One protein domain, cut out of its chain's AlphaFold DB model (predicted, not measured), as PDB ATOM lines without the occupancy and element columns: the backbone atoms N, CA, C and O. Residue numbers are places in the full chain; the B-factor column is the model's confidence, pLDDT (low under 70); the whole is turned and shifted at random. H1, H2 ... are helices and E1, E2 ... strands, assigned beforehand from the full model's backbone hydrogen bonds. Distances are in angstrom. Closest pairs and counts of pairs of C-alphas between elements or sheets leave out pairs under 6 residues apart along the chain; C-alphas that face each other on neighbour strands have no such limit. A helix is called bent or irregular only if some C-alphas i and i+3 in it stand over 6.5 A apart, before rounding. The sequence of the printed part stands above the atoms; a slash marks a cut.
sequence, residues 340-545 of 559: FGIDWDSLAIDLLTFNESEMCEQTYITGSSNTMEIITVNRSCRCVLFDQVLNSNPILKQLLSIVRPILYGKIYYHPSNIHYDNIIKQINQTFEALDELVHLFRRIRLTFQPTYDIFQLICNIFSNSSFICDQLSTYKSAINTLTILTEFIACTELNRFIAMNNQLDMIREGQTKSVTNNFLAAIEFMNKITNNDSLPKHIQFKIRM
ATOM      1  N   PHE A 340     293.433 255.254 278.968       50.69
ATOM      2  CA  PHE A 340     294.582 255.433 279.883       50.69
ATOM      3  C   PHE A 340     294.861 254.275 280.863       50.69
ATOM      4  O   PHE A 340     295.615 254.473 281.820       50.69
ATOM      5  N   GLY A 341     294.308 253.079 280.616       49.19
ATOM      6  CA  GLY A 341     294.446 251.926 281.516       49.19
ATOM      7  C   GLY A 341     293.638 252.061 282.811       49.19
ATOM      8  O   GLY A 341     293.973 251.426 283.806       49.19
ATOM      9  N   ILE A 342     292.615 252.925 282.812       57.41
ATOM     10  CA  ILE A 342     291.666 253.088 283.918       57.41
ATOM     11  C   ILE A 342     290.414 252.270 283.611       57.41
ATOM     12  O   ILE A 342     289.824 252.417 282.537       57.41
ATOM     13  N   ASP A 343     289.995 251.452 284.573       64.88
ATOM     14  CA  ASP A 343     288.674 250.832 284.569       64.88
ATOM     15  C   ASP A 343     287.623 251.870 284.995       64.88
ATOM     16  O   ASP A 343     287.408 252.146 286.180       64.88
ATOM     17  N   TRP A 344     287.013 252.504 283.997       64.62
ATOM     18  CA  TRP A 344     286.006 253.545 284.196       64.62
ATOM     19  C   TRP A 344     284.689 252.993 284.748       64.62
ATOM     20  O   TRP A 344     283.964 253.730 285.414       64.62
ATOM     21  N   ASP A 345     284.397 251.710 284.539       63.47
ATOM     22  CA  ASP A 345     283.190 251.089 285.078       63.47
ATOM     23  C   ASP A 345     283.334 250.864 286.585       63.47
ATOM     24  O   ASP A 345     282.432 251.224 287.345       63.47
ATOM     25  N   SER A 346     284.493 250.368 287.036       69.06
ATOM     26  CA  SER A 346     284.801 250.271 288.471       69.06
ATOM     27  C   SER A 346     284.792 251.645 289.142       69.06
ATOM     28  O   SER A 346     284.199 251.802 290.206       69.06
ATOM     29  N   LEU A 347     285.388 252.663 288.507       66.75
ATOM     30  CA  LEU A 347     285.405 254.020 289.056       66.75
ATOM     31  C   LEU A 347     283.994 254.604 289.202       66.75
ATOM     32  O   LEU A 347     283.700 255.251 290.205       66.75
ATOM     33  N   ALA A 348     283.119 254.393 288.215       63.00
ATOM     34  CA  ALA A 348     281.734 254.849 288.287       63.00
ATOM     35  C   ALA A 348     280.983 254.189 289.455       63.00
ATOM     36  O   ALA A 348     280.259 254.877 290.174       63.00
ATOM     37  N   ILE A 349     281.195 252.888 289.681       67.44
ATOM     38  CA  ILE A 349     280.610 252.160 290.814       67.44
ATOM     39  C   ILE A 349     281.135 252.722 292.138       67.44
ATOM     40  O   ILE A 349     280.333 253.084 292.996       67.44
ATOM     41  N   ASP A 350     282.453 252.873 292.282       73.00
ATOM     42  CA  ASP A 350     283.072 253.403 293.501       73.00
ATOM     43  C   ASP A 350     282.551 254.811 293.827       73.00
ATOM     44  O   ASP A 350     282.202 255.099 294.970       73.00
ATOM     45  N   LEU A 351     282.398 255.682 292.825       71.75
ATOM     46  CA  LEU A 351     281.845 257.030 293.002       71.75
ATOM     47  C   LEU A 351     280.393 257.030 293.503       71.75
ATOM     48  O   LEU A 351     280.016 257.923 294.267       71.75
ATOM     49  N   LEU A 352     279.595 256.038 293.098       65.31
ATOM     50  CA  LEU A 352     278.208 255.870 293.538       65.31
ATOM     51  C   LEU A 352     278.099 255.301 294.961       65.31
ATOM     52  O   LEU A 352     277.056 255.477 295.589       65.31
ATOM     53  N   THR A 353     279.151 254.661 295.494       69.62
ATOM     54  CA  THR A 353     279.154 254.161 296.884       69.62
ATOM     55  C   THR A 353     279.289 255.270 297.928       69.62
ATOM     56  O   THR A 353     278.754 255.142 299.028       69.62
ATOM     57  N   PHE A 354     279.969 256.370 297.592       68.88
ATOM     58  CA  PHE A 354     280.153 257.501 298.503       68.88
ATOM     59  C   PHE A 354     278.894 258.362 298.576       68.88
ATOM     60  O   PHE A 354     278.331 258.735 297.545       68.88
ATOM     61  N   ASN A 355     278.495 258.777 299.778       65.19
ATOM     62  CA  ASN A 355     277.401 259.740 299.945       65.19
ATOM     63  C   ASN A 355     277.840 261.169 299.558       65.19
ATOM     64  O   ASN A 355     278.996 261.544 299.748       65.19
ATOM     65  N   GLU A 356     276.913 262.005 299.061       64.94
ATOM     66  CA  GLU A 356     277.210 263.390 298.614       64.94
ATOM     67  C   GLU A 356     277.849 264.261 299.720       64.94
ATOM     68  O   GLU A 356     278.627 265.166 299.422       64.94
ATOM     69  N   SER A 357     277.559 263.983 300.994       70.62
ATOM     70  CA  SER A 357     278.062 264.737 302.152       70.62
ATOM     71  C   SER A 357     279.325 264.153 302.797       70.62
ATOM     72  O   SER A 357     279.754 264.642 303.842       70.62
ATOM     73  N   GLU A 358     279.886 263.076 302.250       81.94
ATOM     74  CA  GLU A 358     281.019 262.382 302.858       81.94
ATOM     75  C   GLU A 358     282.336 263.128 302.604       81.94
ATOM     76  O   GLU A 358     282.666 263.503 301.474       81.94
ATOM     77  N   MET A 359     283.086 263.365 303.681       84.25
ATOM     78  CA  MET A 359     284.287 264.196 303.693       84.25
ATOM     79  C   MET A 359     285.509 263.355 304.077       84.25
ATOM     80  O   MET A 359     285.474 262.612 305.055       84.25
ATOM     81  N   CYS A 360     286.584 263.498 303.310       85.25
ATOM     82  CA  CYS A 360     287.838 262.775 303.431       85.25
ATOM     83  C   CYS A 360     289.008 263.738 303.657       85.25
ATOM     84  O   CYS A 360     289.074 264.835 303.090       85.25
ATOM     85  N   GLU A 361     289.983 263.287 304.445       85.12
ATOM     86  CA  GLU A 361     291.209 264.034 304.701       85.12
ATOM     87  C   GLU A 361     292.240 263.805 303.591       85.12
ATOM     88  O   GLU A 361     292.597 262.674 303.258       85.12
ATOM     89  N   GLN A 362     292.763 264.899 303.043       81.62
ATOM     90  CA  GLN A 362     293.867 264.900 302.091       81.62
ATOM     91  C   GLN A 362     295.051 265.650 302.698       81.62
ATOM     92  O   GLN A 362     294.912 266.783 303.167       81.62
ATOM     93  N   THR A 363     296.224 265.019 302.702       80.06
ATOM     94  CA  THR A 363     297.428 265.572 303.329       80.06
ATOM     95  C   THR A 363     298.424 266.053 302.277       80.06
ATOM     96  O   THR A 363     298.664 265.401 301.260       80.06
ATOM     97  N   TYR A 364     299.005 267.223 302.525       77.88
ATOM     98  CA  TYR A 364     300.036 267.838 301.702       77.88
ATOM     99  C   TYR A 364     301.266 268.082 302.561       77.88
ATOM    100  O   TYR A 364     301.162 268.579 303.680       77.88
ATOM    101  N   ILE A 365     302.435 267.742 302.034       76.94
ATOM    102  CA  ILE A 365     303.710 267.960 302.715       76.94
ATOM    103  C   ILE A 365     304.368 269.171 302.065       76.94
ATOM    104  O   ILE A 365     304.567 269.190 300.851       76.94
ATOM    105  N   THR A 366     304.695 270.180 302.865       70.62
ATOM    106  CA  THR A 366     305.395 271.387 302.420       70.62
ATOM    107  C   THR A 366     306.645 271.631 303.249       70.62
ATOM    108  O   THR A 366     306.692 271.312 304.433       70.62
ATOM    109  N   GLY A 367     307.672 272.191 302.611       62.34
ATOM    110  CA  GLY A 367     308.904 272.609 303.269       62.34
ATOM    111  C   GLY A 367     310.180 271.969 302.723       62.34
ATOM    112  O   GLY A 367     310.164 271.095 301.859       62.34
ATOM    113  N   SER A 368     311.316 272.481 303.196       59.56
ATOM    114  CA  SER A 368     312.657 271.991 302.856       59.56
ATOM    115  C   SER A 368     313.050 270.826 303.773       59.56
ATOM    116  O   SER A 368     312.384 270.583 304.779       59.56
ATOM    117  N   SER A 369     314.168 270.151 303.482       60.31
ATOM    118  CA  SER A 369     314.673 268.971 304.212       60.31
ATOM    119  C   SER A 369     314.730 269.128 305.739       60.31
ATOM    120  O   SER A 369     314.772 268.128 306.446       60.31
ATOM    121  N   ASN A 370     314.734 270.366 306.245       62.06
ATOM    122  CA  ASN A 370     314.901 270.685 307.661       62.06
ATOM    123  C   ASN A 370     313.618 271.188 308.357       62.06
ATOM    124  O   ASN A 370     313.615 271.295 309.581       62.06
ATOM    125  N   THR A 371     312.536 271.489 307.628       66.38
ATOM    126  CA  THR A 371     311.253 271.949 308.196       66.38
ATOM    127  C   THR A 371     310.104 271.417 307.346       66.38
ATOM    128  O   THR A 371     309.680 272.093 306.412       66.38
ATOM    129  N   MET A 372     309.630 270.203 307.633       72.94
ATOM    130  CA  MET A 372     308.448 269.643 306.971       72.94
ATOM    131  C   MET A 372     307.192 270.004 307.762       72.94
ATOM    132  O   MET A 372     307.077 269.675 308.940       72.94
ATOM    133  N   GLU A 373     306.257 270.672 307.104       78.31
ATOM    134  CA  GLU A 373     304.936 271.016 307.608       78.31
ATOM    135  C   GLU A 373     303.898 270.174 306.854       78.31
ATOM    136  O   GLU A 373     303.935 270.054 305.626       78.31
ATOM    137  N   ILE A 374     302.998 269.536 307.603       79.38
ATOM    138  CA  ILE A 374     301.926 268.706 307.051       79.38
ATOM    139  C   ILE A 374     300.644 269.524 307.122       79.38
ATOM    140  O   ILE A 374     300.172 269.854 308.207       79.38
ATOM    141  N   ILE A 375     300.079 269.836 305.961       80.12
ATOM    142  CA  ILE A 375     298.802 270.529 305.834       80.12
ATOM    143  C   ILE A 375     297.736 269.488 305.519       80.12
ATOM    144  O   ILE A 375     297.795 268.832 304.478       80.12
ATOM    145  N   THR A 376     296.752 269.342 306.401       80.62
ATOM    146  CA  THR A 376     295.583 268.492 306.166       80.62
ATOM    147  C   THR A 376     294.403 269.347 305.714       80.62
ATOM    148  O   THR A 376     294.126 270.413 306.267       80.62
ATOM    149  N   VAL A 377     293.728 268.912 304.653       81.50
ATOM    150  CA  VAL A 377     292.553 269.586 304.096       81.50
ATOM    151  C   VAL A 377     291.422 268.583 304.013       81.50
ATOM    152  O   VAL A 377     291.619 267.461 303.556       81.50
ATOM    153  N   ASN A 378     290.233 269.004 304.429       84.00
ATOM    154  CA  ASN A 378     289.033 268.196 304.303       84.00
ATOM    155  C   ASN A 378     288.345 268.492 302.962       84.00
ATOM    156  O   ASN A 378     288.091 269.659 302.650       84.00
ATOM    157  N   ARG A 379     288.057 267.460 302.166       79.88
ATOM    158  CA  ARG A 379     287.384 267.563 300.858       79.88
ATOM    159  C   ARG A 379     286.369 266.443 300.690       79.88
ATOM    160  O   ARG A 379     286.458 265.441 301.381       79.88
ATOM    161  N   SER A 380     285.443 266.576 299.743       85.00
ATOM    162  CA  SER A 380     284.551 265.463 299.397       85.00
ATOM    163  C   SER A 380     285.362 264.220 299.015       85.00
ATOM    164  O   SER A 380     286.311 264.312 298.227       85.00
ATOM    165  N   CYS A 381     284.976 263.061 299.549       84.69
ATOM    166  CA  CYS A 381     285.644 261.787 299.278       84.69
ATOM    167  C   CYS A 381     285.692 261.446 297.784       84.69
ATOM    168  O   CYS A 381     286.714 260.964 297.299       84.69
ATOM    169  N   ARG A 382     284.646 261.808 297.030       85.12
ATOM    170  CA  ARG A 382     284.594 261.638 295.570       85.12
ATOM    171  C   ARG A 382     285.733 262.391 294.871       85.12
ATOM    172  O   ARG A 382     286.407 261.850 294.001       85.12
ATOM    173  N   CYS A 383     286.020 263.615 295.311       84.69
ATOM    174  CA  CYS A 383     287.084 264.449 294.747       84.69
ATOM    175  C   CYS A 383     288.484 263.965 295.130       84.69
ATOM    176  O   CYS A 383     289.409 264.042 294.319       84.69
ATOM    177  N   VAL A 384     288.636 263.431 296.346       86.31
ATOM    178  CA  VAL A 384     289.885 262.791 296.782       86.31
ATOM    179  C   VAL A 384     290.171 261.550 295.933       86.31
ATOM    180  O   VAL A 384     291.301 261.384 295.472       86.31
ATOM    181  N   LEU A 385     289.152 260.727 295.656       84.56
ATOM    182  CA  LEU A 385     289.271 259.559 294.781       84.56
ATOM    183  C   LEU A 385     289.678 259.957 293.355       84.56
ATOM    184  O   LEU A 385     290.627 259.393 292.806       84.56
ATOM    185  N   PHE A 386     289.044 260.981 292.775       83.31
ATOM    186  CA  PHE A 386     289.440 261.503 291.462       83.31
ATOM    187  C   PHE A 386     290.898 261.956 291.423       83.31
ATOM    188  O   PHE A 386     291.631 261.616 290.495       83.31
ATOM    189  N   ASP A 387     291.342 262.705 292.433       81.12
ATOM    190  CA  ASP A 387     292.726 263.158 292.517       81.12
ATOM    191  C   ASP A 387     293.710 261.980 292.577       81.12
ATOM    192  O   ASP A 387     294.776 262.050 291.959       81.12
ATOM    193  N   GLN A 388     293.371 260.900 293.288       82.94
ATOM    194  CA  GLN A 388     294.193 259.690 293.365       82.94
ATOM    195  C   GLN A 388     294.277 258.976 292.012       82.94
ATOM    196  O   GLN A 388     295.380 258.714 291.524       82.94
ATOM    197  N   VAL A 389     293.130 258.725 291.377       78.19
ATOM    198  CA  VAL A 389     293.048 258.015 290.092       78.19
ATOM    199  C   VAL A 389     293.754 258.797 288.990       78.19
ATOM    200  O   VAL A 389     294.585 258.246 288.272       78.19
ATOM    201  N   LEU A 390     293.515 260.103 288.887       75.69
ATOM    202  CA  LEU A 390     294.117 260.921 287.835       75.69
ATOM    203  C   LEU A 390     295.623 261.160 288.056       75.69
ATOM    204  O   LEU A 390     296.362 261.336 287.089       75.69
ATOM    205  N   ASN A 391     296.113 261.131 289.304       80.19
ATOM    206  CA  ASN A 391     297.552 261.196 289.590       80.19
ATOM    207  C   ASN A 391     298.291 259.879 289.294       80.19
ATOM    208  O   ASN A 391     299.522 259.907 289.196       80.19
ATOM    209  N   SER A 392     297.581 258.750 289.185       76.88
ATOM    210  CA  SER A 392     298.194 257.432 288.964       76.88
ATOM    211  C   SER A 392     298.873 257.319 287.595       76.88
ATOM    212  O   SER A 392     299.907 256.665 287.463       76.88
ATOM    213  N   ASN A 393     298.341 258.014 286.586       72.31
ATOM    214  CA  ASN A 393     298.861 258.001 285.227       72.31
ATOM    215  C   ASN A 393     299.645 259.298 284.930       72.31
ATOM    216  O   ASN A 393     299.131 260.391 285.173       72.31
ATOM    217  N   PRO A 394     300.870 259.230 284.368       72.31
ATOM    218  CA  PRO A 394     301.693 260.413 284.098       72.31
ATOM    219  C   PRO A 394     301.059 261.388 283.096       72.31
ATOM    220  O   PRO A 394     301.207 262.600 283.249       72.31
ATOM    221  N   ILE A 395     300.329 260.874 282.104       67.38
ATOM    222  CA  ILE A 395     299.623 261.680 281.104       67.38
ATOM    223  C   ILE A 395     298.472 262.442 281.762       67.38
ATOM    224  O   ILE A 395     298.346 263.656 281.601       67.38
ATOM    225  N   LEU A 396     297.649 261.737 282.543       70.94
ATOM    226  CA  LEU A 396     296.524 262.353 283.242       70.94
ATOM    227  C   LEU A 396     297.000 263.331 284.304       70.94
ATOM    228  O   LEU A 396     296.437 264.411 284.408       70.94
ATOM    229  N   LYS A 397     298.095 263.033 285.005       77.06
ATOM    230  CA  LYS A 397     298.745 263.960 285.935       77.06
ATOM    231  C   LYS A 397     299.156 265.268 285.253       77.06
ATOM    232  O   LYS A 397     299.032 266.332 285.859       77.06
ATOM    233  N   GLN A 398     299.624 265.204 284.007       73.94
ATOM    234  CA  GLN A 398     299.991 266.386 283.230       73.94
ATOM    235  C   GLN A 398     298.771 267.174 282.738       73.94
ATOM    236  O   GLN A 398     298.780 268.398 282.789       73.94
ATOM    237  N   LEU A 399     297.692 266.514 282.313       71.88
ATOM    238  CA  LEU A 399     296.435 267.211 282.004       71.88
ATOM    239  C   LEU A 399     295.813 267.835 283.260       71.88
ATOM    240  O   LEU A 399     295.335 268.968 283.251       71.88
ATOM    241  N   LEU A 400     295.874 267.111 284.369       76.69
ATOM    242  CA  LEU A 400     295.328 267.517 285.650       76.69
ATOM    243  C   LEU A 400     296.066 268.721 286.236       76.69
ATOM    244  O   LEU A 400     295.447 269.501 286.952       76.69
ATOM    245  N   SER A 401     297.346 268.934 285.917       74.50
ATOM    246  CA  SER A 401     298.054 270.152 286.332       74.50
ATOM    247  C   SER A 401     297.515 271.415 285.648       74.50
ATOM    248  O   SER A 401     297.546 272.485 286.250       74.50
ATOM    249  N   ILE A 402     296.965 271.290 284.436       74.75
ATOM    250  CA  ILE A 402     296.308 272.386 283.708       74.75
ATOM    251  C   ILE A 402     294.890 272.602 284.244       74.75
ATOM    252  O   ILE A 402     294.447 273.732 284.433       74.75
ATOM    253  N   VAL A 403     294.175 271.506 284.496       76.19
ATOM    254  CA  VAL A 403     292.752 271.532 284.842       76.19
ATOM    255  C   VAL A 403     292.520 271.865 286.324       76.19
ATOM    256  O   VAL A 403     291.611 272.631 286.631       76.19
ATOM    257  N   ARG A 404     293.360 271.385 287.256       78.38
ATOM    258  CA  ARG A 404     293.206 271.611 288.712       78.38
ATOM    259  C   ARG A 404     293.050 273.083 289.097       78.38
ATOM    260  O   ARG A 404     292.072 273.390 289.777       78.38
ATOM    261  N   PRO A 405     293.936 274.006 288.673       74.75
ATOM    262  CA  PRO A 405     293.795 275.416 289.030       74.75
ATOM    263  C   PRO A 405     292.497 276.021 288.485       74.75
ATOM    264  O   PRO A 405     291.907 276.888 289.119       74.75
ATOM    265  N   ILE A 406     292.025 275.541 287.331       75.19
ATOM    266  CA  ILE A 406     290.788 276.008 286.699       75.19
ATOM    267  C   ILE A 406     289.552 275.454 287.413       75.19
ATOM    268  O   ILE A 406     288.530 276.127 287.421       75.19
ATOM    269  N   LEU A 407     289.606 274.254 287.993       75.50
ATOM    270  CA  LEU A 407     288.453 273.626 288.649       75.50
ATOM    271  C   LEU A 407     288.347 273.954 290.142       75.50
ATOM    272  O   LEU A 407     287.251 274.237 290.623       75.50
ATOM    273  N   TYR A 408     289.473 273.932 290.856       77.56
ATOM    274  CA  TYR A 408     289.532 274.039 292.321       77.56
ATOM    275  C   TYR A 408     290.136 275.358 292.811       77.56
ATOM    276  O   TYR A 408     290.081 275.683 293.997       77.56
ATOM    277  N   GLY A 409     290.776 276.109 291.917       84.88
ATOM    278  CA  GLY A 409     291.564 277.264 292.301       84.88
ATOM    279  C   GLY A 409     290.711 278.480 292.665       84.88
ATOM    280  O   GLY A 409     289.801 278.883 291.941       84.88
ATOM    281  N   LYS A 410     291.061 279.103 293.791       88.69
ATOM    282  CA  LYS A 410     290.461 280.341 294.289       88.69
ATOM    283  C   LYS A 410     291.244 281.548 293.799       88.69
ATOM    284  O   LYS A 410     292.477 281.516 293.706       88.69
ATOM    285  N   ILE A 411     290.510 282.610 293.495       91.81
ATOM    286  CA  ILE A 411     291.038 283.900 293.077       91.81
ATOM    287  C   ILE A 411     290.816 284.895 294.209       91.81
ATOM    288  O   ILE A 411     289.689 285.265 294.529       91.81
ATOM    289  N   TYR A 412     291.897 285.355 294.816       93.69
ATOM    290  CA  TYR A 412     291.824 286.370 295.860       93.69
ATOM    291  C   TYR A 412     291.898 287.759 295.232       93.69
ATOM    292  O   TYR A 412     292.593 287.936 294.235       93.69
ATOM    293  N   TYR A 413     291.218 288.759 295.784       94.69
ATOM    294  CA  TYR A 413     291.366 290.132 295.302       94.69
ATOM    295  C   TYR A 413     291.411 291.155 296.430       94.69
ATOM    296  O   TYR A 413     290.822 290.964 297.492       94.69
ATOM    297  N   HIS A 414     292.131 292.247 296.190       94.06
ATOM    298  CA  HIS A 414     292.343 293.327 297.147       94.06
ATOM    299  C   HIS A 414     292.498 294.676 296.419       94.06
ATOM    300  O   HIS A 414     293.164 294.706 295.381       94.06
ATOM    301  N   PRO A 415     291.993 295.796 296.974       92.75
ATOM    302  CA  PRO A 415     291.076 295.889 298.115       92.75
ATOM    303  C   PRO A 415     289.621 295.580 297.734       92.75
ATOM    304  O   PRO A 415     289.239 295.689 296.570       92.75
ATOM    305  N   SER A 416     288.804 295.229 298.730       90.38
ATOM    306  CA  SER A 416     287.348 295.116 298.571       90.38
ATOM    307  C   SER A 416     286.683 296.486 298.719       90.38
ATOM    308  O   SER A 416     286.954 297.225 299.666       90.38
ATOM    309  N   ASN A 417     285.861 296.842 297.737       89.69
ATOM    310  CA  ASN A 417     285.099 298.089 297.642       89.69
ATOM    311  C   ASN A 417     283.949 297.831 296.659       89.69
ATOM    312  O   ASN A 417     284.152 297.121 295.677       89.69
ATOM    313  N   ILE A 418     282.795 298.478 296.848       90.56
ATOM    314  CA  ILE A 418     281.620 298.391 295.967       90.56
ATOM    315  C   ILE A 418     281.964 298.466 294.468       90.56
ATOM    316  O   ILE A 418     281.369 297.764 293.653       90.56
ATOM    317  N   HIS A 419     282.956 299.276 294.084       90.12
ATOM    318  CA  HIS A 419     283.403 299.388 292.695       90.12
ATOM    319  C   HIS A 419     284.122 298.136 292.186       90.12
ATOM    320  O   HIS A 419     283.805 297.644 291.103       90.12
ATOM    321  N   TYR A 420     285.079 297.616 292.955       91.25
ATOM    322  CA  TYR A 420     285.816 296.409 292.586       91.25
ATOM    323  C   TYR A 420     284.948 295.166 292.711       91.25
ATOM    324  O   TYR A 420     284.988 294.320 291.826       91.25
ATOM    325  N   ASP A 421     284.084 295.105 293.716       91.31
ATOM    326  CA  ASP A 421     283.137 294.014 293.905       91.31
ATOM    327  C   ASP A 421     282.163 293.928 292.716       91.31
ATOM    328  O   ASP A 421     281.853 292.836 292.252       91.31
ATOM    329  N   ASN A 422     281.743 295.065 292.142       90.25
ATOM    330  CA  ASN A 422     280.937 295.089 290.915       90.25
ATOM    331  C   ASN A 422     281.701 294.571 289.685       90.25
ATOM    332  O   ASN A 422     281.119 293.863 288.862       90.25
ATOM    333  N   ILE A 423     282.995 294.886 289.560       90.50
ATOM    334  CA  ILE A 423     283.850 294.337 288.493       90.50
ATOM    335  C   ILE A 423     283.989 292.824 288.672       90.50
ATOM    336  O   ILE A 423     283.775 292.060 287.734       90.50
ATOM    337  N   ILE A 424     284.289 292.375 289.890       91.31
ATOM    338  CA  ILE A 424     284.410 290.957 290.224       91.31
ATOM    339  C   ILE A 424     283.082 290.229 290.007       91.31
ATOM    340  O   ILE A 424     283.087 289.115 289.497       91.31
ATOM    341  N   LYS A 425     281.940 290.862 290.294       89.75
ATOM    342  CA  LYS A 425     280.612 290.302 290.020       89.75
ATOM    343  C   LYS A 425     280.405 290.024 288.529       89.75
ATOM    344  O   LYS A 425     279.908 288.955 288.192       89.75
ATOM    345  N   GLN A 426     280.816 290.937 287.647       87.75
ATOM    346  CA  GLN A 426     280.771 290.710 286.195       87.75
ATOM    347  C   GLN A 426     281.725 289.593 285.760       87.75
ATOM    348  O   GLN A 426     281.386 288.780 284.908       87.75
ATOM    349  N   ILE A 427     282.907 289.511 286.372       85.88
ATOM    350  CA  ILE A 427     283.849 288.423 286.090       85.88
ATOM    351  C   ILE A 427     283.275 287.084 286.574       85.88
ATOM    352  O   ILE A 427     283.418 286.078 285.882       85.88
ATOM    353  N   ASN A 428     282.570 287.053 287.705       84.25
ATOM    354  CA  ASN A 428     281.955 285.835 288.227       84.25
ATOM    355  C   ASN A 428     280.882 285.270 287.279       84.25
ATOM    356  O   ASN A 428     280.781 284.056 287.146       84.25
ATOM    357  N   GLN A 429     280.164 286.128 286.541       80.06
ATOM    358  CA  GLN A 429     279.198 285.700 285.512       80.06
ATOM    359  C   GLN A 429     279.850 284.881 284.387       80.06
ATOM    360  O   GLN A 429     279.202 284.027 283.793       80.06
ATOM    361  N   THR A 430     281.147 285.061 284.111       74.38
ATOM    362  CA  THR A 430     281.838 284.242 283.094       74.38
ATOM    363  C   THR A 430     281.952 282.764 283.484       74.38
ATOM    364  O   THR A 430     282.134 281.918 282.609       74.38
ATOM    365  N   PHE A 431     281.805 282.444 284.775       73.69
ATOM    366  CA  PHE A 431     281.807 281.077 285.297       73.69
ATOM    367  C   PHE A 431     280.395 280.491 285.472       73.69
ATOM    368  O   PHE A 431     280.282 279.294 285.715       73.69
ATOM    369  N   GLU A 432     279.330 281.279 285.292       71.56
ATOM    370  CA  GLU A 432     277.928 280.832 285.418       71.56
ATOM    371  C   GLU A 432     277.578 279.738 284.396       71.56
ATOM    372  O   GLU A 432     276.928 278.752 284.729       71.56
ATOM    373  N   ALA A 433     278.137 279.822 283.184       65.81
ATOM    374  CA  ALA A 433     277.970 278.799 282.149       65.81
ATOM    375  C   ALA A 433     278.478 277.401 282.569       65.81
ATOM    376  O   ALA A 433     278.032 276.391 282.025       65.81
ATOM    377  N   LEU A 434     279.421 277.320 283.518       68.50
ATOM    378  CA  LEU A 434     279.892 276.042 284.056       68.50
ATOM    379  C   LEU A 434     278.860 275.423 285.010       68.50
ATOM    380  O   LEU A 434     278.690 274.208 285.002       68.50
ATOM    381  N   ASP A 435     278.159 276.248 285.787       68.31
ATOM    382  CA  ASP A 435     277.097 275.804 286.694       68.31
ATOM    383  C   ASP A 435     275.879 275.284 285.916       68.31
ATOM    384  O   ASP A 435     275.377 274.186 286.163       68.31
ATOM    385  N   GLU A 436     275.468 276.010 284.871       67.12
ATOM    386  CA  GLU A 436     274.396 275.569 283.970       67.12
ATOM    387  C   GLU A 436     274.704 274.208 283.327       67.12
ATOM    388  O   GLU A 436     273.829 273.345 283.224       67.12
ATOM    389  N   LEU A 437     275.964 273.983 282.948       63.53
ATOM    390  CA  LEU A 437     276.434 272.728 282.372       63.53
ATOM    391  C   LEU A 437     276.381 271.564 283.378       63.53
ATOM    392  O   LEU A 437     275.961 270.465 283.015       63.53
ATOM    393  N   VAL A 438     276.752 271.791 284.643       67.31
ATOM    394  CA  VAL A 438     276.605 270.790 285.718       67.31
ATOM    395  C   VAL A 438     275.143 270.410 285.896       67.31
ATOM    396  O   VAL A 438     274.799 269.225 285.933       67.31
ATOM    397  N   HIS A 439     274.271 271.413 285.980       63.59
ATOM    398  CA  HIS A 439     272.841 271.198 286.125       63.59
ATOM    399  C   HIS A 439     272.248 270.439 284.934       63.59
ATOM    400  O   HIS A 439     271.423 269.543 285.136       63.59
ATOM    401  N   LEU A 440     272.696 270.741 283.716       59.84
ATOM    402  CA  LEU A 440     272.312 270.024 282.505       59.84
ATOM    403  C   LEU A 440     272.747 268.556 282.569       59.84
ATOM    404  O   LEU A 440     271.901 267.675 282.426       59.84
ATOM    405  N   PHE A 441     274.014 268.265 282.875       61.31
ATOM    406  CA  PHE A 441     274.485 266.881 282.965       61.31
ATOM    407  C   PHE A 441     273.797 266.085 284.081       61.31
ATOM    408  O   PHE A 441     273.464 264.917 283.880       61.31
ATOM    409  N   ARG A 442     273.496 266.712 285.227       63.34
ATOM    410  CA  ARG A 442     272.731 266.072 286.310       63.34
ATOM    411  C   ARG A 442     271.307 265.728 285.863       63.34
ATOM    412  O   ARG A 442     270.834 264.636 286.163       63.34
ATOM    413  N   ARG A 443     270.635 266.615 285.117       57.00
ATOM    414  CA  ARG A 443     269.301 266.340 284.545       57.00
ATOM    415  C   ARG A 443     269.337 265.219 283.511       57.00
ATOM    416  O   ARG A 443     268.483 264.337 283.560       57.00
ATOM    417  N   ILE A 444     270.334 265.220 282.625       54.28
ATOM    418  CA  ILE A 444     270.537 264.142 281.649       54.28
ATOM    419  C   ILE A 444     270.714 262.815 282.398       54.28
ATOM    420  O   ILE A 444     269.966 261.880 282.145       54.28
ATOM    421  N   ARG A 445     271.583 262.744 283.415       59.16
ATOM    422  CA  ARG A 445     271.792 261.520 284.211       59.16
ATOM    423  C   ARG A 445     270.505 260.997 284.846       59.16
ATOM    424  O   ARG A 445     270.206 259.813 284.744       59.16
ATOM    425  N   LEU A 446     269.729 261.886 285.466       52.91
ATOM    426  CA  LEU A 446     268.457 261.535 286.105       52.91
ATOM    427  C   LEU A 446     267.398 261.041 285.108       52.91
ATOM    428  O   LEU A 446     266.495 260.313 285.506       52.91
ATOM    429  N   THR A 447     267.519 261.411 283.834       50.91
ATOM    430  CA  THR A 447     266.626 260.949 282.762       50.91
ATOM    431  C   THR A 447     267.078 259.600 282.196       50.91
ATOM    432  O   THR A 447     266.239 258.762 281.894       50.91
ATOM    433  N   PHE A 448     268.393 259.366 282.095       53.28
ATOM    434  CA  PHE A 448     268.976 258.146 281.519       53.28
ATOM    435  C   PHE A 448     268.978 256.933 282.458       53.28
ATOM    436  O   PHE A 448     268.952 255.794 282.000       53.28
ATOM    437  N   GLN A 449     269.043 257.150 283.771       51.94
ATOM    438  CA  GLN A 449     269.052 256.053 284.738       51.94
ATOM    439  C   GLN A 449     267.795 255.157 284.653       51.94
ATOM    440  O   GLN A 449     267.953 253.955 284.447       51.94
ATOM    441  N   PRO A 450     266.556 255.690 284.736       51.03
ATOM    442  CA  PRO A 450     265.354 254.852 284.718       51.03
ATOM    443  C   PRO A 450     265.124 254.157 283.368       51.03
ATOM    444  O   PRO A 450     264.522 253.089 283.307       51.03
ATOM    445  N   THR A 451     265.608 254.742 282.274       50.34
ATOM    446  CA  THR A 451     265.543 254.135 280.942       50.34
ATOM    447  C   THR A 451     266.496 252.949 280.813       50.34
ATOM    448  O   THR A 451     266.104 251.954 280.212       50.34
ATOM    449  N   TYR A 452     267.693 252.982 281.414       55.16
ATOM    450  CA  TYR A 452     268.586 251.811 281.453       55.16
ATOM    451  C   TYR A 452     267.949 250.628 282.171       55.16
ATOM    452  O   TYR A 452     267.965 249.522 281.637       55.16
ATOM    453  N   ASP A 453     267.360 250.872 283.344       52.75
ATOM    454  CA  ASP A 453     266.723 249.823 284.145       52.75
ATOM    455  C   ASP A 453     265.597 249.140 283.344       52.75
ATOM    456  O   ASP A 453     265.439 247.917 283.377       52.75
ATOM    457  N   ILE A 454     264.876 249.915 282.525       51.59
ATOM    458  CA  ILE A 454     263.864 249.403 281.596       51.59
ATOM    459  C   ILE A 454     264.466 248.644 280.426       51.59
ATOM    460  O   ILE A 454     263.995 247.552 280.125       51.59
ATOM    461  N   PHE A 455     265.489 249.176 279.759       51.03
ATOM    462  CA  PHE A 455     266.144 248.465 278.662       51.03
ATOM    463  C   PHE A 455     266.750 247.141 279.141       51.03
ATOM    464  O   PHE A 455     266.664 246.136 278.439       51.03
ATOM    465  N   GLN A 456     267.284 247.107 280.362       57.22
ATOM    466  CA  GLN A 456     267.773 245.892 281.003       57.22
ATOM    467  C   GLN A 456     266.635 244.897 281.278       57.22
ATOM    468  O   GLN A 456     266.780 243.709 280.987       57.22
ATOM    469  N   LEU A 457     265.491 245.366 281.782       51.16
ATOM    470  CA  LEU A 457     264.281 244.554 281.952       51.16
ATOM    471  C   LEU A 457     263.779 243.983 280.619       51.16
ATOM    472  O   LEU A 457     263.557 242.778 280.520       51.16
ATOM    473  N   ILE A 458     263.664 244.816 279.582       48.72
ATOM    474  CA  ILE A 458     263.255 244.406 278.231       48.72
ATOM    475  C   ILE A 458     264.224 243.350 277.691       48.72
ATOM    476  O   ILE A 458     263.785 242.323 277.185       48.72
ATOM    477  N   CYS A 459     265.531 243.529 277.862       53.44
ATOM    478  CA  CYS A 459     266.517 242.554 277.400       53.44
ATOM    479  C   CYS A 459     266.482 241.218 278.132       53.44
ATOM    480  O   CYS A 459     266.641 240.169 277.510       53.44
ATOM    481  N   ASN A 460     266.219 241.242 279.437       52.94
ATOM    482  CA  ASN A 460     266.018 240.024 280.213       52.94
ATOM    483  C   ASN A 460     264.751 239.264 279.781       52.94
ATOM    484  O   ASN A 460     264.708 238.041 279.900       52.94
ATOM    485  N   ILE A 461     263.734 239.972 279.273       47.34
ATOM    486  CA  ILE A 461     262.475 239.390 278.783       47.34
ATOM    487  C   ILE A 461     262.622 238.878 277.338       47.34
ATOM    488  O   ILE A 461     262.155 237.785 277.018       47.34
ATOM    489  N   PHE A 462     263.282 239.635 276.461       47.19
ATOM    490  CA  PHE A 462     263.394 239.365 275.025       47.19
ATOM    491  C   PHE A 462     264.815 238.927 274.644       47.19
ATOM    492  O   PHE A 462     265.482 239.558 273.828       47.19
ATOM    493  N   SER A 463     265.262 237.794 275.192       50.94
ATOM    494  CA  SER A 463     266.619 237.241 275.015       50.94
ATOM    495  C   SER A 463     267.083 237.034 273.558       50.94
ATOM    496  O   SER A 463     268.273 236.847 273.325       50.94
ATOM    497  N   ASN A 464     266.173 237.102 272.576       44.91
ATOM    498  CA  ASN A 464     266.452 236.964 271.140       44.91
ATOM    499  C   ASN A 464     266.387 238.278 270.328       44.91
ATOM    500  O   ASN A 464     266.586 238.229 269.114       44.91
ATOM    501  N   SER A 465     266.104 239.444 270.927       48.00
ATOM    502  CA  SER A 465     266.199 240.725 270.208       48.00
ATOM    503  C   SER A 465     267.635 241.248 270.261       48.00
ATOM    504  O   SER A 465     268.012 241.926 271.217       48.00
ATOM    505  N   SER A 466     268.440 240.931 269.243       52.41
ATOM    506  CA  SER A 466     269.854 241.334 269.182       52.41
ATOM    507  C   SER A 466     270.025 242.851 269.283       52.41
ATOM    508  O   SER A 466     270.796 243.335 270.099       52.41
ATOM    509  N   PHE A 467     269.216 243.626 268.559       46.31
ATOM    510  CA  PHE A 467     269.454 245.062 268.427       46.31
ATOM    511  C   PHE A 467     269.378 245.854 269.747       46.31
ATOM    512  O   PHE A 467     270.288 246.619 270.045       46.31
ATOM    513  N   ILE A 468     268.337 245.674 270.569       46.03
ATOM    514  CA  ILE A 468     268.178 246.446 271.821       46.03
ATOM    515  C   ILE A 468     269.213 246.014 272.874       46.03
ATOM    516  O   ILE A 468     269.727 246.845 273.624       46.03
ATOM    517  N   CYS A 469     269.561 244.727 272.906       54.84
ATOM    518  CA  CYS A 469     270.449 244.170 273.926       54.84
ATOM    519  C   CYS A 469     271.927 244.340 273.605       54.84
ATOM    520  O   CYS A 469     272.716 244.564 274.524       54.84
ATOM    521  N   ASP A 470     272.287 244.379 272.324       54.81
ATOM    522  CA  ASP A 470     273.623 244.774 271.885       54.81
ATOM    523  C   ASP A 470     273.909 246.243 272.278       54.81
ATOM    524  O   ASP A 470     275.005 246.576 272.741       54.81
ATOM    525  N   GLN A 471     272.893 247.116 272.211       52.53
ATOM    526  CA  GLN A 471     272.987 248.539 272.580       52.53
ATOM    527  C   GLN A 471     273.025 248.793 274.100       52.53
ATOM    528  O   GLN A 471     273.503 249.846 274.532       52.53
ATOM    529  N   LEU A 472     272.596 247.835 274.934       58.28
ATOM    530  CA  LEU A 472     272.580 247.970 276.398       58.28
ATOM    531  C   LEU A 472     273.989 248.188 276.978       58.28
ATOM    532  O   LEU A 472     274.170 248.970 277.912       58.28
ATOM    533  N   SER A 473     274.997 247.537 276.391       57.47
ATOM    534  CA  SER A 473     276.409 247.701 276.763       57.47
ATOM    535  C   SER A 473     276.899 249.141 276.550       57.47
ATOM    536  O   SER A 473     277.525 249.741 277.428       57.47
ATOM    537  N   THR A 474     276.529 249.734 275.416       53.91
ATOM    538  CA  THR A 474     276.855 251.117 275.056       53.91
ATOM    539  C   THR A 474     276.097 252.106 275.941       53.91
ATOM    540  O   THR A 474     276.673 253.093 276.398       53.91
ATOM    541  N   TYR A 475     274.834 251.813 276.256       55.28
ATOM    542  CA  TYR A 475     274.012 252.631 277.148       55.28
ATOM    543  C   TYR A 475     274.560 252.666 278.581       55.28
ATOM    544  O   TYR A 475     274.690 253.736 279.179       55.28
ATOM    545  N   LYS A 476     274.964 251.501 279.107       63.62
ATOM    546  CA  LYS A 476     275.636 251.378 280.406       63.62
ATOM    547  C   LYS A 476     276.923 252.201 280.444       63.62
ATOM    548  O   LYS A 476     277.136 252.977 281.374       63.62
ATOM    549  N   SER A 477     277.750 252.079 279.404       58.78
ATOM    550  CA  SER A 477     278.988 252.851 279.283       58.78
ATOM    551  C   SER A 477     278.715 254.361 279.248       58.78
ATOM    552  O   SER A 477     279.396 255.124 279.935       58.78
ATOM    553  N   ALA A 478     277.672 254.808 278.541       57.50
ATOM    554  CA  ALA A 478     277.270 256.213 278.491       57.50
ATOM    555  C   ALA A 478     276.813 256.752 279.860       57.50
ATOM    556  O   ALA A 478     277.195 257.861 280.233       57.50
ATOM    557  N   ILE A 479     276.058 255.976 280.644       60.56
ATOM    558  CA  ILE A 479     275.649 256.367 282.005       60.56
ATOM    559  C   ILE A 479     276.844 256.454 282.945       60.56
ATOM    560  O   ILE A 479     276.967 257.438 283.678       60.56
ATOM    561  N   ASN A 480     277.734 255.462 282.925       63.22
ATOM    562  CA  ASN A 480     278.939 255.458 283.757       63.22
ATOM    563  C   ASN A 480     279.806 256.679 283.451       63.22
ATOM    564  O   ASN A 480     280.216 257.421 284.341       63.22
ATOM    565  N   THR A 481     279.981 256.946 282.164       62.03
ATOM    566  CA  THR A 481     280.668 258.114 281.627       62.03
ATOM    567  C   THR A 481     280.048 259.429 282.108       62.03
ATOM    568  O   THR A 481     280.751 260.319 282.594       62.03
ATOM    569  N   LEU A 482     278.725 259.559 282.004       62.56
ATOM    570  CA  LEU A 482     278.000 260.745 282.444       62.56
ATOM    571  C   LEU A 482     278.082 260.914 283.964       62.56
ATOM    572  O   LEU A 482     278.231 262.029 284.452       62.56
ATOM    573  N   THR A 483     278.042 259.808 284.707       67.81
ATOM    574  CA  THR A 483     278.195 259.775 286.163       67.81
ATOM    575  C   THR A 483     279.567 260.300 286.555       67.81
ATOM    576  O   THR A 483     279.647 261.289 287.278       67.81
ATOM    577  N   ILE A 484     280.635 259.746 285.986       69.62
ATOM    578  CA  ILE A 484     282.007 260.216 286.195       69.62
ATOM    579  C   ILE A 484     282.133 261.708 285.883       69.62
ATOM    580  O   ILE A 484     282.672 262.460 286.692       69.62
ATOM    581  N   LEU A 485     281.600 262.157 284.744       70.19
ATOM    582  CA  LEU A 485     281.657 263.561 284.349       70.19
ATOM    583  C   LEU A 485     280.899 264.459 285.338       70.19
ATOM    584  O   LEU A 485     281.431 265.484 285.759       70.19
ATOM    585  N   THR A 486     279.688 264.074 285.749       69.62
ATOM    586  CA  THR A 486     278.901 264.838 286.731       69.62
ATOM    587  C   THR A 486     279.605 264.939 288.076       69.62
ATOM    588  O   THR A 486     279.680 266.030 288.631       69.62
ATOM    589  N   GLU A 487     280.154 263.834 288.578       76.19
ATOM    590  CA  GLU A 487     280.830 263.795 289.873       76.19
ATOM    591  C   GLU A 487     282.162 264.552 289.833       76.19
ATOM    592  O   GLU A 487     282.509 265.257 290.778       76.19
ATOM    593  N   PHE A 488     282.883 264.488 288.712       77.12
ATOM    594  CA  PHE A 488     284.108 265.253 288.520       77.12
ATOM    595  C   PHE A 488     283.840 266.761 288.487       77.12
ATOM    596  O   PHE A 488     284.555 267.531 289.126       77.12
ATOM    597  N   ILE A 489     282.802 267.212 287.772       74.50
ATOM    598  CA  ILE A 489     282.477 268.643 287.726       74.50
ATOM    599  C   ILE A 489     281.838 269.101 289.051       74.50
ATOM    600  O   ILE A 489     282.049 270.241 289.463       74.50
ATOM    601  N   ALA A 490     281.154 268.223 289.792       75.56
ATOM    602  CA  ALA A 490     280.666 268.523 291.143       75.56
ATOM    603  C   ALA A 490     281.798 268.846 292.139       75.56
ATOM    604  O   ALA A 490     281.562 269.523 293.136       75.56
ATOM    605  N   CYS A 491     283.040 268.441 291.851       78.38
ATOM    606  CA  CYS A 491     284.213 268.847 292.624       78.38
ATOM    607  C   CYS A 491     284.628 270.311 292.415       78.38
ATOM    608  O   CYS A 491     285.535 270.793 293.097       78.38
ATOM    609  N   THR A 492     284.015 271.029 291.471       76.25
ATOM    610  CA  THR A 492     284.328 272.438 291.224       76.25
ATOM    611  C   THR A 492     283.706 273.343 292.281       76.25
ATOM    612  O   THR A 492     282.521 273.255 292.590       76.25
ATOM    613  N   GLU A 493     284.498 274.274 292.818       73.44
ATOM    614  CA  GLU A 493     283.944 275.363 293.621       73.44
ATOM    615  C   GLU A 493     283.517 276.509 292.690       73.44
ATOM    616  O   GLU A 493     284.329 277.086 291.958       73.44
ATOM    617  N   LEU A 494     282.225 276.844 292.715       68.25
ATOM    618  CA  LEU A 494     281.644 277.911 291.890       68.25
ATOM    619  C   LEU A 494     281.959 279.309 292.450       68.25
ATOM    620  O   LEU A 494     282.188 280.254 291.697       68.25
ATOM    621  N   ASN A 495     282.065 279.444 293.777       73.75
ATOM    622  CA  ASN A 495     282.446 280.695 294.440       73.75
ATOM    623  C   ASN A 495     283.967 280.862 294.482       73.75
ATOM    624  O   ASN A 495     284.624 280.575 295.484       73.75
ATOM    625  N   ARG A 496     284.533 281.342 293.374       84.12
ATOM    626  CA  ARG A 496     285.991 281.410 293.188       84.12
ATOM    627  C   ARG A 496     286.628 282.680 293.728       84.12
ATOM    628  O   ARG A 496     287.801 282.647 294.087       84.12
ATOM    629  N   PHE A 497     285.890 283.788 293.780       90.19
ATOM    630  CA  PHE A 497     286.439 285.085 294.168       90.19
ATOM    631  C   PHE A 497     286.317 285.342 295.667       90.19
ATOM    632  O   PHE A 497     285.216 285.360 296.212       90.19
ATOM    633  N   ILE A 498     287.449 285.602 296.323       91.62
ATOM    634  CA  ILE A 498     287.503 285.919 297.753       91.62
ATOM    635  C   ILE A 498     288.065 287.321 297.953       91.62
ATOM    636  O   ILE A 498     289.190 287.630 297.558       91.62
ATOM    637  N   ALA A 499     287.259 288.155 298.601       93.31
ATOM    638  CA  ALA A 499     287.592 289.528 298.936       93.31
ATOM    639  C   ALA A 499     288.582 289.583 300.109       93.31
ATOM    640  O   ALA A 499     288.378 288.921 301.126       93.31
ATOM    641  N   MET A 500     289.634 290.393 299.983       92.75
ATOM    642  CA  MET A 500     290.647 290.595 301.019       92.75
ATOM    643  C   MET A 500     290.878 292.084 301.291       92.75
ATOM    644  O   MET A 500     291.098 292.898 300.390       92.75
ATOM    645  N   ASN A 501     290.889 292.446 302.573       88.69
ATOM    646  CA  ASN A 501     291.050 293.837 302.996       88.69
ATOM    647  C   ASN A 501     292.502 294.315 302.933       88.69
ATOM    648  O   ASN A 501     292.735 295.483 302.641       88.69
ATOM    649  N   ASN A 502     293.475 293.422 303.141       92.44
ATOM    650  CA  ASN A 502     294.900 293.750 303.162       92.44
ATOM    651  C   ASN A 502     295.686 292.941 302.125       92.44
ATOM    652  O   ASN A 502     295.489 291.735 301.972       92.44
ATOM    653  N   GLN A 503     296.675 293.584 301.502       92.38
ATOM    654  CA  GLN A 503     297.603 292.945 300.566       92.38
ATOM    655  C   GLN A 503     298.433 291.827 301.224       92.38
ATOM    656  O   GLN A 503     298.655 290.781 300.618       92.38
ATOM    657  N   LEU A 504     298.913 292.035 302.456       92.06
ATOM    658  CA  LEU A 504     299.757 291.056 303.152       92.06
ATOM    659  C   LEU A 504     298.995 289.769 303.476       92.06
ATOM    660  O   LEU A 504     299.542 288.684 303.303       92.06
ATOM    661  N   ASP A 505     297.738 289.892 303.897       92.19
ATOM    662  CA  ASP A 505     296.895 288.741 304.221       92.19
ATOM    663  C   ASP A 505     296.548 287.959 302.951       92.19
ATOM    664  O   ASP A 505     296.665 286.737 302.935       92.19
ATOM    665  N   MET A 506     296.265 288.658 301.844       93.25
ATOM    666  CA  MET A 506     296.093 288.043 300.525       93.25
ATOM    667  C   MET A 506     297.331 287.241 300.086       93.25
ATOM    668  O   MET A 506     297.198 286.145 299.547       93.25
ATOM    669  N   ILE A 507     298.542 287.767 300.309       91.69
ATOM    670  CA  ILE A 507     299.791 287.074 299.952       91.69
ATOM    671  C   ILE A 507     300.018 285.851 300.845       91.69
ATOM    672  O   ILE A 507     300.367 284.792 300.327       91.69
ATOM    673  N   ARG A 508     299.817 285.982 302.162       90.69
ATOM    674  CA  ARG A 508     299.963 284.868 303.113       90.69
ATOM    675  C   ARG A 508     298.987 283.740 302.798       90.69
ATOM    676  O   ARG A 508     299.410 282.599 302.653       90.69
ATOM    677  N   GLU A 509     297.713 284.072 302.612       89.56
ATOM    678  CA  GLU A 509     296.683 283.090 302.268       89.56
ATOM    679  C   GLU A 509     296.986 282.430 300.918       89.56
ATOM    680  O   GLU A 509     296.902 281.211 300.787       89.56
ATOM    681  N   GLY A 510     297.430 283.211 299.926       89.12
ATOM    682  CA  GLY A 510     297.860 282.683 298.633       89.12
ATOM    683  C   GLY A 510     299.024 281.694 298.743       89.12
ATOM    684  O   GLY A 510     298.998 280.651 298.096       89.12
ATOM    685  N   GLN A 511     300.011 281.959 299.605       86.75
ATOM    686  CA  GLN A 511     301.125 281.041 299.862       86.75
ATOM    687  C   GLN A 511     300.657 279.737 300.517       86.75
ATOM    688  O   GLN A 511     301.012 278.657 300.046       86.75
ATOM    689  N   THR A 512     299.817 279.815 301.550       85.88
ATOM    690  CA  THR A 512     299.267 278.627 302.217       85.88
ATOM    691  C   THR A 512     298.408 277.797 301.258       85.88
ATOM    692  O   THR A 512     298.533 276.573 301.194       85.88
ATOM    693  N   LYS A 513     297.559 278.447 300.453       86.56
ATOM    694  CA  LYS A 513     296.643 277.767 299.525       86.56
ATOM    695  C   LYS A 513     297.327 277.260 298.258       86.56
ATOM    696  O   LYS A 513     296.837 276.288 297.680       86.56
ATOM    697  N   SER A 514     298.477 277.827 297.887       84.19
ATOM    698  CA  SER A 514     299.345 277.324 296.815       84.19
ATOM    699  C   SER A 514     299.765 275.879 297.051       84.19
ATOM    700  O   SER A 514     299.731 275.084 296.118       84.19
ATOM    701  N   VAL A 515     300.115 275.516 298.289       80.88
ATOM    702  CA  VAL A 515     300.529 274.142 298.632       80.88
ATOM    703  C   VAL A 515     299.402 273.140 298.373       80.88
ATOM    704  O   VAL A 515     299.631 272.032 297.896       80.88
ATOM    705  N   THR A 516     298.163 273.546 298.649       76.50
ATOM    706  CA  THR A 516     296.969 272.694 298.525       76.50
ATOM    707  C   THR A 516     296.372 272.671 297.109       76.50
ATOM    708  O   THR A 516     295.290 272.122 296.910       76.50
ATOM    709  N   ASN A 517     297.035 273.285 296.115       77.00
ATOM    710  CA  ASN A 517     296.522 273.496 294.750       77.00
ATOM    711  C   ASN A 517     295.161 274.225 294.678       77.00
ATOM    712  O   ASN A 517     294.476 274.159 293.661       77.00
ATOM    713  N   ASN A 518     294.787 274.948 295.739       83.00
ATOM    714  CA  ASN A 518     293.545 275.727 295.827       83.00
ATOM    715  C   ASN A 518     293.758 277.219 295.552       83.00
ATOM    716  O   ASN A 518     292.842 278.018 295.722       83.00
ATOM    717  N   PHE A 519     294.959 277.614 295.141       88.12
ATOM    718  CA  PHE A 519     295.270 278.979 294.739       88.12
ATOM    719  C   PHE A 519     295.461 279.039 293.225       88.12
ATOM    720  O   PHE A 519     296.326 278.351 292.681       88.12
ATOM    721  N   LEU A 520     294.648 279.862 292.558       88.25
ATOM    722  CA  LEU A 520     294.773 280.138 291.126       88.25
ATOM    723  C   LEU A 520     295.520 281.449 290.895       88.25
ATOM    724  O   LEU A 520     296.525 281.493 290.192       88.25
ATOM    725  N   ALA A 521     295.015 282.532 291.480       91.81
ATOM    726  CA  ALA A 521     295.583 283.857 291.304       91.81
ATOM    727  C   ALA A 521     295.188 284.796 292.448       91.81
ATOM    728  O   ALA A 521     294.235 284.563 293.189       91.81
ATOM    729  N   ALA A 522     295.907 285.903 292.557       93.94
ATOM    730  CA  ALA A 522     295.559 287.038 293.388       93.94
ATOM    731  C   ALA A 522     295.566 288.314 292.540       93.94
ATOM    732  O   ALA A 522     296.540 288.592 291.845       93.94
ATOM    733  N   ILE A 523     294.487 289.088 292.590       94.38
ATOM    734  CA  ILE A 523     294.312 290.335 291.845       94.38
ATOM    735  C   ILE A 523     294.478 291.503 292.812       94.38
ATOM    736  O   ILE A 523     293.673 291.718 293.714       94.38
ATOM    737  N   GLU A 524     295.531 292.280 292.611       94.69
ATOM    738  CA  GLU A 524     295.806 293.492 293.369       94.69
ATOM    739  C   GLU A 524     295.411 294.706 292.527       94.69
ATOM    740  O   GLU A 524     296.083 295.030 291.546       94.69
ATOM    741  N   PHE A 525     294.318 295.376 292.884       93.19
ATOM    742  CA  PHE A 525     293.948 296.650 292.278       93.19
ATOM    743  C   PHE A 525     294.806 297.764 292.881       93.19
ATOM    744  O   PHE A 525     294.808 297.995 294.089       93.19
ATOM    745  N   MET A 526     295.557 298.454 292.026       89.00
ATOM    746  CA  MET A 526     296.567 299.426 292.451       89.00
ATOM    747  C   MET A 526     295.965 300.809 292.729       89.00
ATOM    748  O   MET A 526     296.545 301.606 293.470       89.00
ATOM    749  N   ASN A 527     294.815 301.127 292.127       87.81
ATOM    750  CA  ASN A 527     294.148 302.403 292.355       87.81
ATOM    751  C   ASN A 527     293.501 302.415 293.751       87.81
ATOM    752  O   ASN A 527     292.711 301.546 294.102       87.81
ATOM    753  N   LYS A 528     293.805 303.437 294.555       82.50
ATOM    754  CA  LYS A 528     293.142 303.647 295.846       82.50
ATOM    755  C   LYS A 528     291.823 304.374 295.606       82.50
ATOM    756  O   LYS A 528     291.826 305.585 295.419       82.50
ATOM    757  N   ILE A 529     290.733 303.619 295.566       83.25
ATOM    758  CA  ILE A 529     289.370 304.121 295.360       83.25
ATOM    759  C   ILE A 529     288.586 303.883 296.650       83.25
ATOM    760  O   ILE A 529     288.651 302.784 297.208       83.25
ATOM    761  N   THR A 530     287.845 304.883 297.127       81.38
ATOM    762  CA  THR A 530     286.885 304.736 298.234       81.38
ATOM    763  C   THR A 530     285.456 304.584 297.704       81.38
ATOM    764  O   THR A 530     285.206 304.833 296.530       81.38
ATOM    765  N   ASN A 531     284.501 304.143 298.528       79.94
ATOM    766  CA  ASN A 531     283.118 303.878 298.083       79.94
ATOM    767  C   ASN A 531     282.388 305.115 297.515       79.94
ATOM    768  O   ASN A 531     281.348 304.968 296.880       79.94
ATOM    769  N   ASN A 532     282.899 306.323 297.777       78.94
ATOM    770  CA  ASN A 532     282.289 307.585 297.350       78.94
ATOM    771  C   ASN A 532     282.924 308.159 296.072       78.94
ATOM    772  O   ASN A 532     282.432 309.159 295.546       78.94
ATOM    773  N   ASP A 533     284.016 307.564 295.590       80.81
ATOM    774  CA  ASP A 533     284.760 308.063 294.438       80.81
ATOM    775  C   ASP A 533     284.197 307.489 293.133       80.81
ATOM    776  O   ASP A 533     283.811 306.329 293.050       80.81
ATOM    777  N   SER A 534     284.195 308.270 292.053       82.94
ATOM    778  CA  SER A 534     283.866 307.731 290.729       82.94
ATOM    779  C   SER A 534     284.990 306.831 290.202       82.94
ATOM    780  O   SER A 534     286.168 307.179 290.316       82.94
ATOM    781  N   LEU A 535     284.633 305.726 289.542       84.94
ATOM    782  CA  LEU A 535     285.598 304.810 288.929       84.94
ATOM    783  C   LEU A 535     286.464 305.540 287.872       84.94
ATOM    784  O   LEU A 535     285.914 306.193 286.979       84.94
ATOM    785  N   PRO A 536     287.806 305.443 287.930       84.81
ATOM    786  CA  PRO A 536     288.686 306.101 286.976       84.81
ATOM    787  C   PRO A 536     288.595 305.451 285.592       84.81
ATOM    788  O   PRO A 536     288.353 304.254 285.457       84.81
ATOM    789  N   LYS A 537     288.887 306.234 284.545       85.06
ATOM    790  CA  LYS A 537     288.892 305.761 283.148       85.06
ATOM    791  C   LYS A 537     289.895 304.624 282.890       85.06
ATOM    792  O   LYS A 537     289.694 303.825 281.981       85.06
ATOM    793  N   HIS A 538     290.972 304.559 283.673       88.44
ATOM    794  CA  HIS A 538     292.005 303.531 283.570       88.44
ATOM    795  C   HIS A 538     292.233 302.882 284.935       88.44
ATOM    796  O   HIS A 538     292.598 303.563 285.896       88.44
ATOM    797  N   ILE A 539     292.036 301.565 284.999       89.50
ATOM    798  CA  ILE A 539     292.265 300.752 286.194       89.50
ATOM    799  C   ILE A 539     293.571 299.988 286.006       89.50
ATOM    800  O   ILE A 539     293.751 299.279 285.019       89.50
ATOM    801  N   GLN A 540     294.478 300.142 286.961       92.50
ATOM    802  CA  GLN A 540     295.719 299.392 287.044       92.50
ATOM    803  C   GLN A 540     295.535 298.248 288.036       92.50
ATOM    804  O   GLN A 540     295.115 298.453 289.177       92.50
ATOM    805  N   PHE A 541     295.870 297.040 287.600       93.06
ATOM    806  CA  PHE A 541     295.820 295.847 288.429       93.06
ATOM    807  C   PHE A 541     297.073 295.002 288.214       93.06
ATOM    808  O   PHE A 541     297.703 295.045 287.156       93.06
ATOM    809  N   LYS A 542     297.430 294.223 289.230       92.56
ATOM    810  CA  LYS A 542     298.537 293.274 289.206       92.56
ATOM    811  C   LYS A 542     298.002 291.889 289.532       92.56
ATOM    812  O   LYS A 542     297.466 291.671 290.613       92.56
ATOM    813  N   ILE A 543     298.175 290.953 288.604       91.94
ATOM    814  CA  ILE A 543     297.857 289.542 288.831       91.94
ATOM    815  C   ILE A 543     299.101 288.864 289.405       91.94
ATOM    816  O   ILE A 543     300.193 288.959 288.845       91.94
ATOM    817  N   ARG A 544     298.944 288.206 290.547       90.12
ATOM    818  CA  ARG A 544     299.962 287.403 291.218       90.12
ATOM    819  C   ARG A 544     299.548 285.942 291.129       90.12
ATOM    820  O   ARG A 544     298.426 285.603 291.483       90.12
ATOM    821  N   MET A 545     300.450 285.091 290.676       88.19
ATOM    822  CA  MET A 545     300.245 283.647 290.557       88.19
ATOM    823  C   MET A 545     301.497 282.936 291.070       88.19
ATOM    824  O   MET A 545     302.507 283.584 291.366       88.19
TER     825      MET A 545
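Overview. This is residues 340 to 545 of the 559 residues of the protein "Hypothetical protein" of Rotaria sp. Silwood1 (UniProt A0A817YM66). A small four-stranded sheet of E4, E3, E5 and E6, with H7 over one face and H4 over the other, makes one end of a long model; from there the two-armed helix H5a and H5b runs to the far end, where residues 461 to 466 stick out, and H6 folds back along it. H1 and H2 pack on H6, H3 leads from H2 to the sheet, and the two-stranded hairpin E1 and E2 makes an arm to one side. The printed part has 206 residues, with seven named helices and six named strands in the order H1 E1 E2 H2 H3 E3 H4 H5 H6 E4 H7 E5 E6; the class is mixed, helices and strands, and the larger sheet, in the order E4 E3 E5 E6, is mixed too. The whole is loose, with a radius of gyration of the C-alphas of 22.5 A, and elongated, spanning 76 by 49 by 29 A.

Arrangement. H1, residues 344 to 353, touches residues 477 to 487 of H6, residues 466 to 490, at a steep tilt of 60 degrees, the same way; their closest C-alphas, of Ala 348 and Asn 480, are 5.4 A apart. E1, residues 359 to 366, and E2, residues 373 to 380, form an antiparallel hairpin, with N 360 and O 379 within hydrogen-bond range at 2.7 A. H2, residues 381 to 392, touches H6, about perpendicular at 78 degrees, closest at the C-alphas of Cys 383 and Phe 488, 6.9 A. H3, residues 394 to 408, touches H2 only at the corner, closest at the C-alphas of Asn 391 and Lys 397, 4.7 A; it is only just irregular, C-alphas 402 and 405 being 6.6 A apart. With residues 404 to 408 it only grazes the sheet of E4, residues 497 to 499, E3, residues 410 to 414, E5, residues 519 to 525, and E6, residues 541 to 544. E3 is parallel to E4, with N 498 and O 411 at 2.9 A, and to E5, with N 523 and O 412 at 2.8 A; E5 and E6 form an antiparallel hairpin, with N 524 and O 542 at 2.8 A, each pair within hydrogen-bond range. H4, residues 418 to 429, and H7, residues 503 to 515, are on opposite faces at heights over the sheet of 8.3 A and 8.7 A, three layers with helices on both faces. H5, residues 432 to 461, was assigned by its hydrogen bonds as one helix but is bent, C-alphas 447 and 450 being 6.5 A apart; its arms H5a, residues 432 to 447, and H5b, residues 450 to 461, stand at a shallow tilt of 27 degrees. H5a touches H6 at a shallow tilt of 34.8 degrees, only just short of steep, closest at the C-alphas of Phe 441 and Thr 486, 6.2 A. H5b and H6 form a helical hairpin at a shallow tilt of 25 degrees, closest at the C-alphas of Cys 459 and Cys 469, 5.5 A. E3, H4 H5 H6, E4 is a strand-helix-strand unit, two parallel neighbour strands with helices between; E4, H7, E5 is a split one, with E3 between its strands and a right-handed crossover. Every O i to N i+4 pair is within hydrogen-bond range in H1, H2, H4, H5a and H5b, against 8 of 11 in H3, 19 of 21 in H6 and 8 of 9 in H7.

Along the chain. H1 begins at C-alpha 344, (286.006, 253.545, 284.196). E1 is 22.3 A long, E2 22.7 A, H3 20.0 A and H5a 23.0 A. H6, 36.6 A long with a kink of 26 degrees near residue 474, ends at C-alpha 490, (280.666, 268.523, 291.143). E6 ends at C-alpha 544, (299.962, 287.403, 291.218).

Size, cuts and confidence. The two C-alphas farthest apart, of Asn 464 and Asp 533, are 77.0 A apart, and the printed part has no cut. The link E5 to E6, residues 526 to 540, is long. The mean pLDDT of the printed part is 74.5; 75 residues are under 70, among them residues 433 to 484.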